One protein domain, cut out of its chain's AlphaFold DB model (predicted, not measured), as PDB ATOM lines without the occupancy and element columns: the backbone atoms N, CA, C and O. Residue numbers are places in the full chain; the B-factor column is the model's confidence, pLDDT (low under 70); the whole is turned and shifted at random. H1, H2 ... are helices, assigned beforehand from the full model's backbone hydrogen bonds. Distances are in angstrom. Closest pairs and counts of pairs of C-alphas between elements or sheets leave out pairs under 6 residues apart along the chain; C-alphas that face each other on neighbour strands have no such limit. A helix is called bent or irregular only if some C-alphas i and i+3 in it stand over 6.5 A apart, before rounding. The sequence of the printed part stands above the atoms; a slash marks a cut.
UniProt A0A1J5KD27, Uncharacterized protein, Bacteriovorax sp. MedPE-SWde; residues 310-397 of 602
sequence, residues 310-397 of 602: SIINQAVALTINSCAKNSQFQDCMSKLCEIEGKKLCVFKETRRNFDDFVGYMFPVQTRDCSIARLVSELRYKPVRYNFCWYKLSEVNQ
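Overview. This is residues 310 to 397 of the 602 residues of an uncharacterized protein of Bacteriovorax sp. MedPE-SWde (UniProt A0A1J5KD27). Two helices, H1 and H3, cross near their middles to make the core, with H2 at one end of the body and the pair H4 and H5 at the other. H1, the longest helix, spans between these ends, meeting H5 with its first residues and H2 with its last, while the unnamed stretch of residues 340 to 352 runs along the outside from H2 to H3. The printed part has 88 residues with five named helices, H1 to H5 in that order along it, and no named strand; the class is all helix. The whole is compact, with a radius of gyration of the C-alphas of 12.3 A, and its outline is rounded, spanning 30 by 26 by 22 A.

Along the chain. H1 holds residues 310 to 323 and runs 20.0 A from C-alpha 310 at (15.387, -27.354, 52.622) to C-alpha 323 at (30.784, -30.893, 40.341). H2, residues 329 to 339, is 15.2 A long. H3, residues 353 to 361, is 12.2 A long. H4, residues 371 to 380, is 14.4 A long. H5, residues 387 to 395, is 12.1 A long and ends with C-alpha 395 at (12.864, -16.908, 55.388). No helix is bent or irregular.

Arrangement. H1 is the hub, touching H2, H3 and H5, and the helix packing is mostly crossed. H1 touches H5 with residues 310 to 314 alone, about perpendicular at 76 degrees; the closest C-alphas, of Ser 310 and Tyr 390, are 5.1 A apart. H1 touches H3 at a steep tilt of 42 degrees, opposite ways, with the C-alphas of Ala 317 and Phe 357 closest at 6.5 A. H1 touches H2 with residues 320 to 323 alone, at a steep tilt of 51 degrees, opposite ways; the closest C-alphas, of Cys 323 and Cys 332, are 6.0 A apart. H2 and H3 are close but not clearly touching, with the C-alphas of Phe 329 and Asn 353 closest at 6.7 A. H3 touches H4 at a steep tilt of 63 degrees, opposite ways, with the C-alphas of Asp 355 and Ile 371 closest at 6.0 A. H4 and H5 only just touch, with 3 pairs of C-alphas within 8 A, the closest being those of Leu 374 and Cys 388 at 6.2 A. H2 is apart from H4 and H5. In each of the five helices every backbone O i to N i+4 pair is within hydrogen-bond range.

Size, cuts and confidence. The C-alphas farthest apart, of Asn 326 and Arg 367, are 33.9 A apart. The printed part has no cut. The link from H2 to H3, 13 residues, is long; the link from H1 to H2 is tight. The mean pLDDT of the printed part is 84.5, and residues 381 to 385 and residue 397 are under 70.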
ATOM      1  N   SER A 310      13.984 -27.664  52.345       78.44
ATOM      2  CA  SER A 310      15.387 -27.354  52.622       78.44
ATOM      3  C   SER A 310      16.341 -28.531  52.396       78.44
ATOM      4  O   SER A 310      17.542 -28.320  52.238       78.44
ATOM      5  N   ILE A 311      15.824 -29.764  52.364       76.56
ATOM      6  CA  ILE A 311      16.573 -30.956  51.953       76.56
ATOM      7  C   ILE A 311      17.046 -30.824  50.494       76.56
ATOM      8  O   ILE A 311      18.153 -31.257  50.189       76.56
ATOM      9  N   ILE A 312      16.288 -30.143  49.620       74.94
ATOM     10  CA  ILE A 312      16.692 -29.823  48.236       74.94
ATOM     11  C   ILE A 312      17.945 -28.960  48.240       74.94
ATOM     12  O   ILE A 312      18.906 -29.256  47.541       74.94
ATOM     13  N   ASN A 313      17.960 -27.905  49.050       83.62
ATOM     14  CA  ASN A 313      19.092 -26.985  49.072       83.62
ATOM     15  C   ASN A 313      20.353 -27.699  49.588       83.62
ATOM     16  O   ASN A 313      21.435 -27.485  49.049       83.62
ATOM     17  N   GLN A 314      20.215 -28.611  50.560       84.31
ATOM     18  CA  GLN A 314      21.314 -29.478  51.010       84.31
ATOM     19  C   GLN A 314      21.808 -30.401  49.893       84.31
ATOM     20  O   GLN A 314      23.007 -30.539  49.669       84.31
ATOM     21  N   ALA A 315      20.876 -31.031  49.190       80.44
ATOM     22  CA  ALA A 315      21.133 -31.897  48.056       80.44
ATOM     23  C   ALA A 315      21.908 -31.183  46.938       80.44
ATOM     24  O   ALA A 315      22.973 -31.641  46.529       80.44
ATOM     25  N   VAL A 316      21.408 -30.029  46.492       86.06
ATOM     26  CA  VAL A 316      22.058 -29.209  45.467       86.06
ATOM     27  C   VAL A 316      23.437 -28.752  45.952       86.06
ATOM     28  O   VAL A 316      24.389 -28.815  45.177       86.06
ATOM     29  N   ALA A 317      23.600 -28.406  47.238       89.00
ATOM     30  CA  ALA A 317      24.915 -28.089  47.805       89.00
ATOM     31  C   ALA A 317      25.919 -29.235  47.600       89.00
ATOM     32  O   ALA A 317      27.070 -29.008  47.227       89.00
ATOM     33  N   LEU A 318      25.489 -30.480  47.829       87.19
ATOM     34  CA  LEU A 318      26.325 -31.667  47.641       87.19
ATOM     35  C   LEU A 318      26.615 -31.937  46.161       87.19
ATOM     36  O   LEU A 318      27.752 -32.278  45.829       87.19
ATOM     37  N   THR A 319      25.638 -31.741  45.273       89.06
ATOM     38  CA  THR A 319      25.826 -31.824  43.817       89.06
ATOM     39  C   THR A 319      26.870 -30.827  43.332       89.06
ATOM     40  O   THR A 319      27.779 -31.206  42.599       89.06
ATOM     41  N   ILE A 320      26.792 -29.568  43.770       92.38
ATOM     42  CA  ILE A 320      27.769 -28.536  43.406       92.38
ATOM     43  C   ILE A 320      29.145 -28.876  43.957       92.38
ATOM     44  O   ILE A 320      30.141 -28.772  43.244       92.38
ATOM     45  N   ASN A 321      29.208 -29.357  45.196       91.25
ATOM     46  CA  ASN A 321      30.461 -29.819  45.769       91.25
ATOM     47  C   ASN A 321      31.053 -31.015  44.997       91.25
ATOM     48  O   ASN A 321      32.270 -31.112  44.876       91.25
ATOM     49  N   SER A 322      30.220 -31.911  44.453       91.62
ATOM     50  CA  SER A 322      30.662 -32.992  43.558       91.62
ATOM     51  C   SER A 322      31.166 -32.449  42.222       91.62
ATOM     52  O   SER A 322      32.270 -32.791  41.809       91.62
ATOM     53  N   CYS A 323      30.408 -31.550  41.592       95.38
ATOM     54  CA  CYS A 323      30.784 -30.893  40.341       95.38
ATOM     55  C   CYS A 323      32.156 -30.216  40.453       95.38
ATOM     56  O   CYS A 323      33.013 -30.386  39.583       95.38
ATOM     57  N   ALA A 324      32.391 -29.522  41.569       94.50
ATOM     58  CA  ALA A 324      33.628 -28.801  41.847       94.50
ATOM     59  C   ALA A 324      34.862 -29.712  42.026       94.50
ATOM     60  O   ALA A 324      35.979 -29.213  42.123       94.50
ATOM     61  N   LYS A 325      34.693 -31.043  42.059       94.12
ATOM     62  CA  LYS A 325      35.819 -31.992  41.991       94.12
ATOM     63  C   LYS A 325      36.381 -32.142  40.577       94.12
ATOM     64  O   LYS A 325      37.549 -32.482  40.431       94.12
ATOM     65  N   ASN A 326      35.559 -31.899  39.555       95.38
ATOM     66  CA  ASN A 326      35.889 -32.134  38.144       95.38
ATOM     67  C   ASN A 326      35.852 -30.851  37.294       95.38
ATOM     68  O   ASN A 326      36.082 -30.887  36.085       95.38
ATOM     69  N   SER A 327      35.475 -29.714  37.872       95.50
ATOM     70  CA  SER A 327      35.335 -28.423  37.189       95.50
ATOM     71  C   SER A 327      35.554 -27.282  38.178       95.50
ATOM     72  O   SER A 327      35.502 -27.502  39.386       95.50
ATOM     73  N   GLN A 328      35.793 -26.066  37.680       94.06
ATOM     74  CA  GLN A 328      35.870 -24.896  38.554       94.06
ATOM     75  C   GLN A 328      34.510 -24.667  39.224       94.06
ATOM     76  O   GLN A 328      33.459 -24.860  38.605       94.06
ATOM     77  N   PHE A 329      34.514 -24.258  40.494       93.25
ATOM     78  CA  PHE A 329      33.283 -24.030  41.255       93.25
ATOM     79  C   PHE A 329      32.370 -23.002  40.565       93.25
ATOM     80  O   PHE A 329      31.151 -23.162  40.541       93.25
ATOM     81  N   GLN A 330      32.963 -21.995  39.929       92.44
ATOM     82  CA  GLN A 330      32.276 -20.943  39.193       92.44
ATOM     83  C   GLN A 330      31.507 -21.495  37.994       92.44
ATOM     84  O   GLN A 330      30.356 -21.117  37.780       92.44
ATOM     85  N   ASP A 331      32.099 -22.438  37.259       94.56
ATOM     86  CA  ASP A 331      31.435 -23.103  36.138       94.56
ATOM     87  C   ASP A 331      30.245 -23.931  36.634       94.56
ATOM     88  O   ASP A 331      29.180 -23.941  36.012       94.56
ATOM     89  N   CYS A 332      30.397 -24.589  37.788       95.44
ATOM     90  CA  CYS A 332      29.327 -25.345  38.433       95.44
ATOM     91  C   CYS A 332      28.167 -24.442  38.872       95.44
ATOM     92  O   CYS A 332      27.010 -24.763  38.600       95.44
ATOM     93  N   MET A 333      28.460 -23.303  39.506       93.81
ATOM     94  CA  MET A 333      27.447 -22.326  39.923       93.81
ATOM     95  C   MET A 333      26.756 -21.668  38.728       93.81
ATOM     96  O   MET A 333      25.531 -21.589  38.696       93.81
ATOM     97  N   SER A 334      27.522 -21.267  37.711       93.56
ATOM     98  CA  SER A 334      26.989 -20.717  36.460       93.56
ATOM     99  C   SER A 334      26.038 -21.706  35.783       93.56
ATOM    100  O   SER A 334      24.913 -21.360  35.416       93.56
ATOM    101  N   LYS A 335      26.433 -22.985  35.713       95.19
ATOM    102  CA  LYS A 335      25.581 -24.030  35.147       95.19
ATOM    103  C   LYS A 335      24.343 -24.308  36.004       95.19
ATOM    104  O   LYS A 335      23.274 -24.530  35.441       95.19
ATOM    105  N   LEU A 336      24.445 -24.258  37.333       92.88
ATOM    106  CA  LEU A 336      23.277 -24.348  38.215       92.88
ATOM    107  C   LEU A 336      22.279 -23.222  37.931       92.88
ATOM    108  O   LEU A 336      21.096 -23.499  37.763       92.88
ATOM    109  N   CYS A 337      22.744 -21.979  37.813       91.12
ATOM    110  CA  CYS A 337      21.895 -20.838  37.474       91.12
ATOM    111  C   CYS A 337      21.158 -21.034  36.137       91.12
ATOM    112  O   CYS A 337      19.965 -20.736  36.048       91.12
ATOM    113  N   GLU A 338      21.835 -21.579  35.119       91.69
ATOM    114  CA  GLU A 338      21.221 -21.939  33.833       91.69
ATOM    115  C   GLU A 338      20.138 -23.017  33.999       91.69
ATOM    116  O   GLU A 338      19.039 -22.876  33.460       91.69
ATOM    117  N   ILE A 339      20.415 -24.070  34.776       90.75
ATOM    118  CA  ILE A 339      19.454 -25.146  35.072       90.75
ATOM    119  C   ILE A 339      18.216 -24.591  35.787       90.75
ATOM    120  O   ILE A 339      17.090 -24.953  35.437       90.75
ATOM    121  N   GLU A 340      18.420 -23.688  36.747       86.81
ATOM    122  CA  GLU A 340      17.362 -23.012  37.503       86.81
ATOM    123  C   GLU A 340      16.633 -21.927  36.688       86.81
ATOM    124  O   GLU A 340      15.619 -21.390  37.138       86.81
ATOM    125  N   GLY A 341      17.117 -21.601  35.485       86.94
ATOM    126  CA  GLY A 341      16.541 -20.573  34.620       86.94
ATOM    127  C   GLY A 341      16.688 -19.151  35.168       86.94
ATOM    128  O   GLY A 341      15.867 -18.285  34.854       86.94
ATOM    129  N   LYS A 342      17.702 -18.893  36.005       85.69
ATOM    130  CA  LYS A 342      17.984 -17.550  36.527       85.69
ATOM    131  C   LYS A 342      18.660 -16.702  35.452       85.69
ATOM    132  O   LYS A 342      19.619 -17.130  34.820       85.69
ATOM    133  N   LYS A 343      18.170 -15.471  35.266       81.50
ATOM    134  CA  LYS A 343      18.721 -14.518  34.283       81.50
ATOM    135  C   LYS A 343      20.095 -13.969  34.678       81.50
ATOM    136  O   LYS A 343      20.878 -13.620  33.806       81.50
ATOM    137  N   LEU A 344      20.366 -13.869  35.979       82.19
ATOM    138  CA  LEU A 344      21.617 -13.357  36.535       82.19
ATOM    139  C   LEU A 344      22.150 -14.348  37.567       82.19
ATOM    140  O   LEU A 344      21.408 -14.790  38.446       82.19
ATOM    141  N   CYS A 345      23.436 -14.673  37.456       84.50
ATOM    142  CA  CYS A 345      24.143 -15.560  38.372       84.50
ATOM    143  C   CYS A 345      25.227 -14.763  39.100       84.50
ATOM    144  O   CYS A 345      26.347 -14.638  38.611       84.50
ATOM    145  N   VAL A 346      24.874 -14.169  40.240       83.00
ATOM    146  CA  VAL A 346      25.813 -13.393  41.060       83.00
ATOM    147  C   VAL A 346      26.075 -14.162  42.347       83.00
ATOM    148  O   VAL A 346      25.147 -14.450  43.100       83.00
ATOM    149  N   PHE A 347      27.337 -14.493  42.603       82.12
ATOM    150  CA  PHE A 347      27.786 -15.067  43.867       82.12
ATOM    151  C   PHE A 347      29.167 -14.508  44.217       82.12
ATOM    152  O   PHE A 347      29.949 -14.141  43.340       82.12
ATOM    153  N   LYS A 348      29.449 -14.401  45.516       79.81
ATOM    154  CA  LYS A 348      30.747 -13.954  46.022       79.81
ATOM    155  C   LYS A 348      31.664 -15.163  46.145       79.81
ATOM    156  O   LYS A 348      31.257 -16.165  46.718       79.81
ATOM    157  N   GLU A 349      32.887 -15.052  45.644       82.75
ATOM    158  CA  GLU A 349      33.885 -16.109  45.769       82.75
ATOM    159  C   GLU A 349      34.718 -15.906  47.037       82.75
ATOM    160  O   GLU A 349      35.442 -14.919  47.184       82.75
ATOM    161  N   THR A 350      34.625 -16.855  47.964       82.00
ATOM    162  CA  THR A 350      35.466 -16.913  49.168       82.00
ATOM    163  C   THR A 350      36.446 -18.088  49.131       82.00
ATOM    164  O   THR A 350      37.193 -18.295  50.090       82.00
ATOM    165  N   ARG A 351      36.466 -18.845  48.018       82.50
ATOM    166  CA  ARG A 351      37.202 -20.113  47.823       82.50
ATOM    167  C   ARG A 351      36.755 -21.227  48.771       82.50
ATOM    168  O   ARG A 351      37.487 -22.185  49.022       82.50
ATOM    169  N   ARG A 352      35.549 -21.106  49.319       85.38
ATOM    170  CA  ARG A 352      34.926 -22.108  50.180       85.38
ATOM    171  C   ARG A 352      33.592 -22.474  49.557       85.38
ATOM    172  O   ARG A 352      32.580 -21.854  49.853       85.38
ATOM    173  N   ASN A 353      33.597 -23.514  48.724       86.00
ATOM    174  CA  ASN A 353      32.456 -23.915  47.891       86.00
ATOM    175  C   ASN A 353      31.111 -23.935  48.639       86.00
ATOM    176  O   ASN A 353      30.106 -23.465  48.121       86.00
ATOM    177  N   PHE A 354      31.079 -24.463  49.869       85.44
ATOM    178  CA  PHE A 354      29.847 -24.477  50.659       85.44
ATOM    179  C   PHE A 354      29.435 -23.097  51.172       85.44
ATOM    180  O   PHE A 354      28.242 -22.814  51.184       85.44
ATOM    181  N   ASP A 355      30.380 -22.252  51.584       86.88
ATOM    182  CA  ASP A 355      30.080 -20.900  52.060       86.88
ATOM    183  C   ASP A 355      29.521 -20.060  50.899       86.88
ATOM    184  O   ASP A 355      28.495 -19.396  51.051       86.88
ATOM    185  N   ASP A 356      30.140 -20.179  49.721       87.12
ATOM    186  CA  ASP A 356      29.738 -19.484  48.497       87.12
ATOM    187  C   ASP A 356      28.356 -19.963  48.013       87.12
ATOM    188  O   ASP A 356      27.484 -19.150  47.696       87.12
ATOM    189  N   PHE A 357      28.104 -21.279  48.039       88.88
ATOM    190  CA  PHE A 357      26.792 -21.850  47.725       88.88
ATOM    191  C   PHE A 357      25.709 -21.404  48.715       88.88
ATOM    192  O   PHE A 357      24.611 -21.029  48.310       88.88
ATOM    193  N   VAL A 358      25.999 -21.439  50.020       86.56
ATOM    194  CA  VAL A 358      25.057 -21.013  51.065       86.56
ATOM    195  C   VAL A 358      24.717 -19.535  50.909       86.56
ATOM    196  O   VAL A 358      23.546 -19.181  51.001       86.56
ATOM    197  N   GLY A 359      25.709 -18.683  50.631       86.88
ATOM    198  CA  GLY A 359      25.482 -17.263  50.360       86.88
ATOM    199  C   GLY A 359      24.616 -17.025  49.122       86.88
ATOM    200  O   GLY A 359      23.755 -16.150  49.141       86.88
ATOM    201  N   TYR A 360      24.793 -17.835  48.075       86.62
ATOM    202  CA  TYR A 360      23.949 -17.805  46.879       86.62
ATOM    203  C   TYR A 360      22.503 -18.251  47.155       86.62
ATOM    204  O   TYR A 360      21.560 -17.606  46.699       86.62
ATOM    205  N   MET A 361      22.314 -19.351  47.891       85.19
ATOM    206  CA  MET A 361      20.982 -19.912  48.154       85.19
ATOM    207  C   MET A 361      20.185 -19.131  49.197       85.19
ATOM    208  O   MET A 361      18.957 -19.097  49.125       85.19
ATOM    209  N   PHE A 362      20.868 -18.540  50.175       87.38
ATOM    210  CA  PHE A 362      20.257 -17.858  51.312       87.38
ATOM    211  C   PHE A 362      20.835 -16.445  51.452       87.38
ATOM    212  O   PHE A 362      21.664 -16.202  52.338       87.38
ATOM    213  N   PRO A 363      20.411 -15.504  50.587       82.88
ATOM    214  CA  PRO A 363      20.862 -14.117  50.663       82.88
ATOM    215  C   PRO A 363      20.487 -13.456  51.997       82.88
ATOM    216  O   PRO A 363      21.238 -12.624  52.503       82.88
ATOM    217  N   VAL A 364      19.361 -13.850  52.602       84.75
ATOM    218  CA  VAL A 364      18.983 -13.435  53.956       84.75
ATOM    219  C   VAL A 364      19.466 -14.480  54.956       84.75
ATOM    220  O   VAL A 364      18.998 -15.621  54.951       84.75
ATOM    221  N   GLN A 365      20.379 -14.076  55.840       82.56
ATOM    222  CA  GLN A 365      20.887 -14.896  56.941       82.56
ATOM    223  C   GLN A 365      20.270 -14.466  58.272       82.56
ATOM    224  O   GLN A 365      19.982 -13.290  58.490       82.56
ATOM    225  N   THR A 366      20.109 -15.414  59.195       81.44
ATOM    226  CA  THR A 366      19.669 -15.138  60.567       81.44
ATOM    227  C   THR A 366      20.820 -15.361  61.541       81.44
ATOM    228  O   THR A 366      21.695 -16.197  61.312       81.44
ATOM    229  N   ARG A 367      20.844 -14.604  62.646       78.81
ATOM    230  CA  ARG A 367      21.959 -14.629  63.616       78.81
ATOM    231  C   ARG A 367      22.208 -16.019  64.219       78.81
ATOM    232  O   ARG A 367      23.347 -16.354  64.519       78.81
ATOM    233  N   ASP A 368      21.161 -16.821  64.375       77.19
ATOM    234  CA  ASP A 368      21.207 -18.176  64.931       77.19
ATOM    235  C   ASP A 368      21.557 -19.269  63.902       77.19
ATOM    236  O   ASP A 368      21.874 -20.395  64.287       77.19
ATOM    237  N   CYS A 369      21.561 -18.940  62.607       85.38
ATOM    238  CA  CYS A 369      21.869 -19.860  61.516       85.38
ATOM    239  C   CYS A 369      22.967 -19.309  60.609       85.38
ATOM    240  O   CYS A 369      22.743 -18.935  59.460       85.38
ATOM    241  N   SER A 370      24.188 -19.286  61.148       82.88
ATOM    242  CA  SER A 370      25.382 -18.872  60.411       82.88
ATOM    243  C   SER A 370      25.791 -19.885  59.334       82.88
ATOM    244  O   SER A 370      25.490 -21.079  59.424       82.88
ATOM    245  N   ILE A 371      26.576 -19.430  58.352       82.81
ATOM    246  CA  ILE A 371      27.183 -20.301  57.331       82.81
ATOM    247  C   ILE A 371      27.949 -21.458  57.985       82.81
ATOM    248  O   ILE A 371      27.714 -22.623  57.671       82.81
ATOM    249  N   ALA A 372      28.809 -21.157  58.963       82.12
ATOM    250  CA  ALA A 372      29.580 -22.172  59.675       82.12
ATOM    251  C   ALA A 372      28.679 -23.236  60.330       82.12
ATOM    252  O   ALA A 372      29.032 -24.421  60.345       82.12
ATOM    253  N   ARG A 373      27.502 -22.836  60.834       81.00
ATOM    254  CA  ARG A 373      26.506 -23.756  61.392       81.00
ATOM    255  C   ARG A 373      25.922 -24.671  60.319       81.00
ATOM    256  O   ARG A 373      25.960 -25.885  60.504       81.00
ATOM    257  N   LEU A 374      25.449 -24.115  59.204       82.44
ATOM    258  CA  LEU A 374      24.865 -24.877  58.091       82.44
ATOM    259  C   LEU A 374      25.845 -25.893  57.514       82.44
ATOM    260  O   LEU A 374      25.473 -27.039  57.260       82.44
ATOM    261  N   VAL A 375      27.103 -25.478  57.336       81.81
ATOM    262  CA  VAL A 375      28.177 -26.333  56.823       81.81
ATOM    263  C   VAL A 375      28.486 -27.461  57.798       81.81
ATOM    264  O   VAL A 375      28.586 -28.616  57.390       81.81
ATOM    265  N   SER A 376      28.619 -27.146  59.090       80.69
ATOM    266  CA  SER A 376      28.798 -28.153  60.140       80.69
ATOM    267  C   SER A 376      27.666 -29.178  60.104       80.69
ATOM    268  O   SER A 376      27.897 -30.384  60.040       80.69
ATOM    269  N   GLU A 377      26.429 -28.699  60.057       81.31
ATOM    270  CA  GLU A 377      25.246 -29.539  60.052       81.31
ATOM    271  C   GLU A 377      25.127 -30.432  58.807       81.31
ATOM    272  O   GLU A 377      24.809 -31.616  58.948       81.31
ATOM    273  N   LEU A 378      25.449 -29.904  57.621       80.44
ATOM    274  CA  LEU A 378      25.483 -30.669  56.373       80.44
ATOM    275  C   LEU A 378      26.557 -31.768  56.408       80.44
ATOM    276  O   LEU A 378      26.314 -32.881  55.948       80.44
ATOM    277  N   ARG A 379      27.735 -31.476  56.980       78.31
ATOM    278  CA  ARG A 379      28.845 -32.438  57.098       78.31
ATOM    279  C   ARG A 379      28.515 -33.602  58.017       78.31
ATOM    280  O   ARG A 379      28.849 -34.737  57.695       78.31
ATOM    281  N   TYR A 380      27.908 -33.328  59.171       70.12
ATOM    282  CA  TYR A 380      27.645 -34.386  60.142       70.12
ATOM    283  C   TYR A 380      26.576 -35.349  59.659       70.12
ATOM    284  O   TYR A 380      26.620 -36.528  60.009       70.12
ATOM    285  N   LYS A 381      25.576 -34.843  58.935       68.06
ATOM    286  CA  LYS A 381      24.402 -35.634  58.609       68.06
ATOM    287  C   LYS A 381      23.796 -35.134  57.278       68.06
ATOM    288  O   LYS A 381      22.950 -34.237  57.305       68.06
ATOM    289  N   PRO A 382      24.253 -35.674  56.132       64.69
ATOM    290  CA  PRO A 382      23.880 -35.187  54.804       64.69
ATOM    291  C   PRO A 382      22.421 -35.513  54.454       64.69
ATOM    292  O   PRO A 382      21.931 -36.588  54.793       64.69
ATOM    293  N   VAL A 383      21.753 -34.585  53.757       68.75
ATOM    294  CA  VAL A 383      20.411 -34.737  53.149       68.75
ATOM    295  C   VAL A 383      19.357 -35.255  54.129       68.75
ATOM    296  O   VAL A 383      18.804 -36.345  53.997       68.75
ATOM    297  N   ARG A 384      19.062 -34.454  55.146       68.94
ATOM    298  CA  ARG A 384      18.002 -34.762  56.109       68.94
ATOM    299  C   ARG A 384      17.436 -33.493  56.707       68.94
ATOM    300  O   ARG A 384      17.918 -32.390  56.445       68.94
ATOM    301  N   TYR A 385      16.438 -33.649  57.563       69.81
ATOM    302  CA  TYR A 385      15.945 -32.520  58.321       69.81
ATOM    303  C   TYR A 385      17.077 -31.834  59.107       69.81
ATOM    304  O   TYR A 385      17.890 -32.465  59.799       69.81
ATOM    305  N   ASN A 386      17.114 -30.517  58.953       78.31
ATOM    306  CA  ASN A 386      18.052 -29.648  59.608       78.31
ATOM    307  C   ASN A 386      17.403 -28.282  59.858       78.31
ATOM    308  O   ASN A 386      16.981 -27.634  58.903       78.31
ATOM    309  N   PHE A 387      17.402 -27.844  61.117       84.00
ATOM    310  CA  PHE A 387      16.770 -26.599  61.537       84.00
ATOM    311  C   PHE A 387      17.243 -25.365  60.774       84.00
ATOM    312  O   PHE A 387      16.417 -24.582  60.322       84.00
ATOM    313  N   CYS A 388      18.551 -25.168  60.607       86.56
ATOM    314  CA  CYS A 388      19.033 -23.950  59.970       86.56
ATOM    315  C   CYS A 388      18.774 -23.933  58.470       86.56
ATOM    316  O   CYS A 388      18.367 -22.908  57.928       86.56
ATOM    317  N   TRP A 389      18.921 -25.078  57.805       86.25
ATOM    318  CA  TRP A 389      18.515 -25.216  56.411       86.25
ATOM    319  C   TRP A 389      17.001 -24.990  56.259       86.25
ATOM    320  O   TRP A 389      16.579 -24.321  55.317       86.25
ATOM    321  N   TYR A 390      16.193 -25.516  57.184       84.75
ATOM    322  CA  TYR A 390      14.744 -25.309  57.250       84.75
ATOM    323  C   TYR A 390      14.399 -23.826  57.385       84.75
ATOM    324  O   TYR A 390      13.800 -23.248  56.479       84.75
ATOM    325  N   LYS A 391      14.867 -23.197  58.463       85.31
ATOM    326  CA  LYS A 391      14.599 -21.801  58.806       85.31
ATOM    327  C   LYS A 391      14.991 -20.855  57.677       85.31
ATOM    328  O   LYS A 391      14.202 -19.993  57.303       85.31
ATOM    329  N   LEU A 392      16.185 -21.016  57.105       85.69
ATOM    330  CA  LEU A 392      16.630 -20.139  56.022       85.69
ATOM    331  C   LEU A 392      15.856 -20.364  54.727       85.69
ATOM    332  O   LEU A 392      15.604 -19.402  54.008       85.69
ATOM    333  N   SER A 393      15.438 -21.597  54.440       83.62
ATOM    334  CA  SER A 393      14.561 -21.865  53.299       83.62
ATOM    335  C   SER A 393      13.185 -21.215  53.461       83.62
ATOM    336  O   SER A 393      12.632 -20.763  52.460       83.62
ATOM    337  N   GLU A 394      12.654 -21.143  54.683       82.12
ATOM    338  CA  GLU A 394      11.397 -20.445  54.971       82.12
ATOM    339  C   GLU A 394      11.548 -18.928  54.841       82.12
ATOM    340  O   GLU A 394      10.775 -18.289  54.131       82.12
ATOM    341  N   VAL A 395      12.597 -18.356  55.439       82.69
ATOM    342  CA  VAL A 395      12.864 -16.908  55.388       82.69
ATOM    343  C   VAL A 395      13.115 -16.422  53.958       82.69
ATOM    344  O   VAL A 395      12.641 -15.354  53.584       82.69
ATOM    345  N   ASN A 396      13.832 -17.197  53.142       82.81
ATOM    346  CA  ASN A 396      14.153 -16.816  51.764       82.81
ATOM    347  C   ASN A 396      13.057 -17.212  50.751       82.81
ATOM    348  O   ASN A 396      13.257 -17.015  49.555       82.81
ATOM    349  N   GLN A 397      11.929 -17.787  51.206       69.12
ATOM    350  CA  GLN A 397      10.773 -18.205  50.394       69.12
ATOM    351  C   GLN A 397      11.138 -18.874  49.055       69.12
ATOM    352  O   GLN A 397      10.459 -18.664  48.051       69.12
TER     353      GLN A 397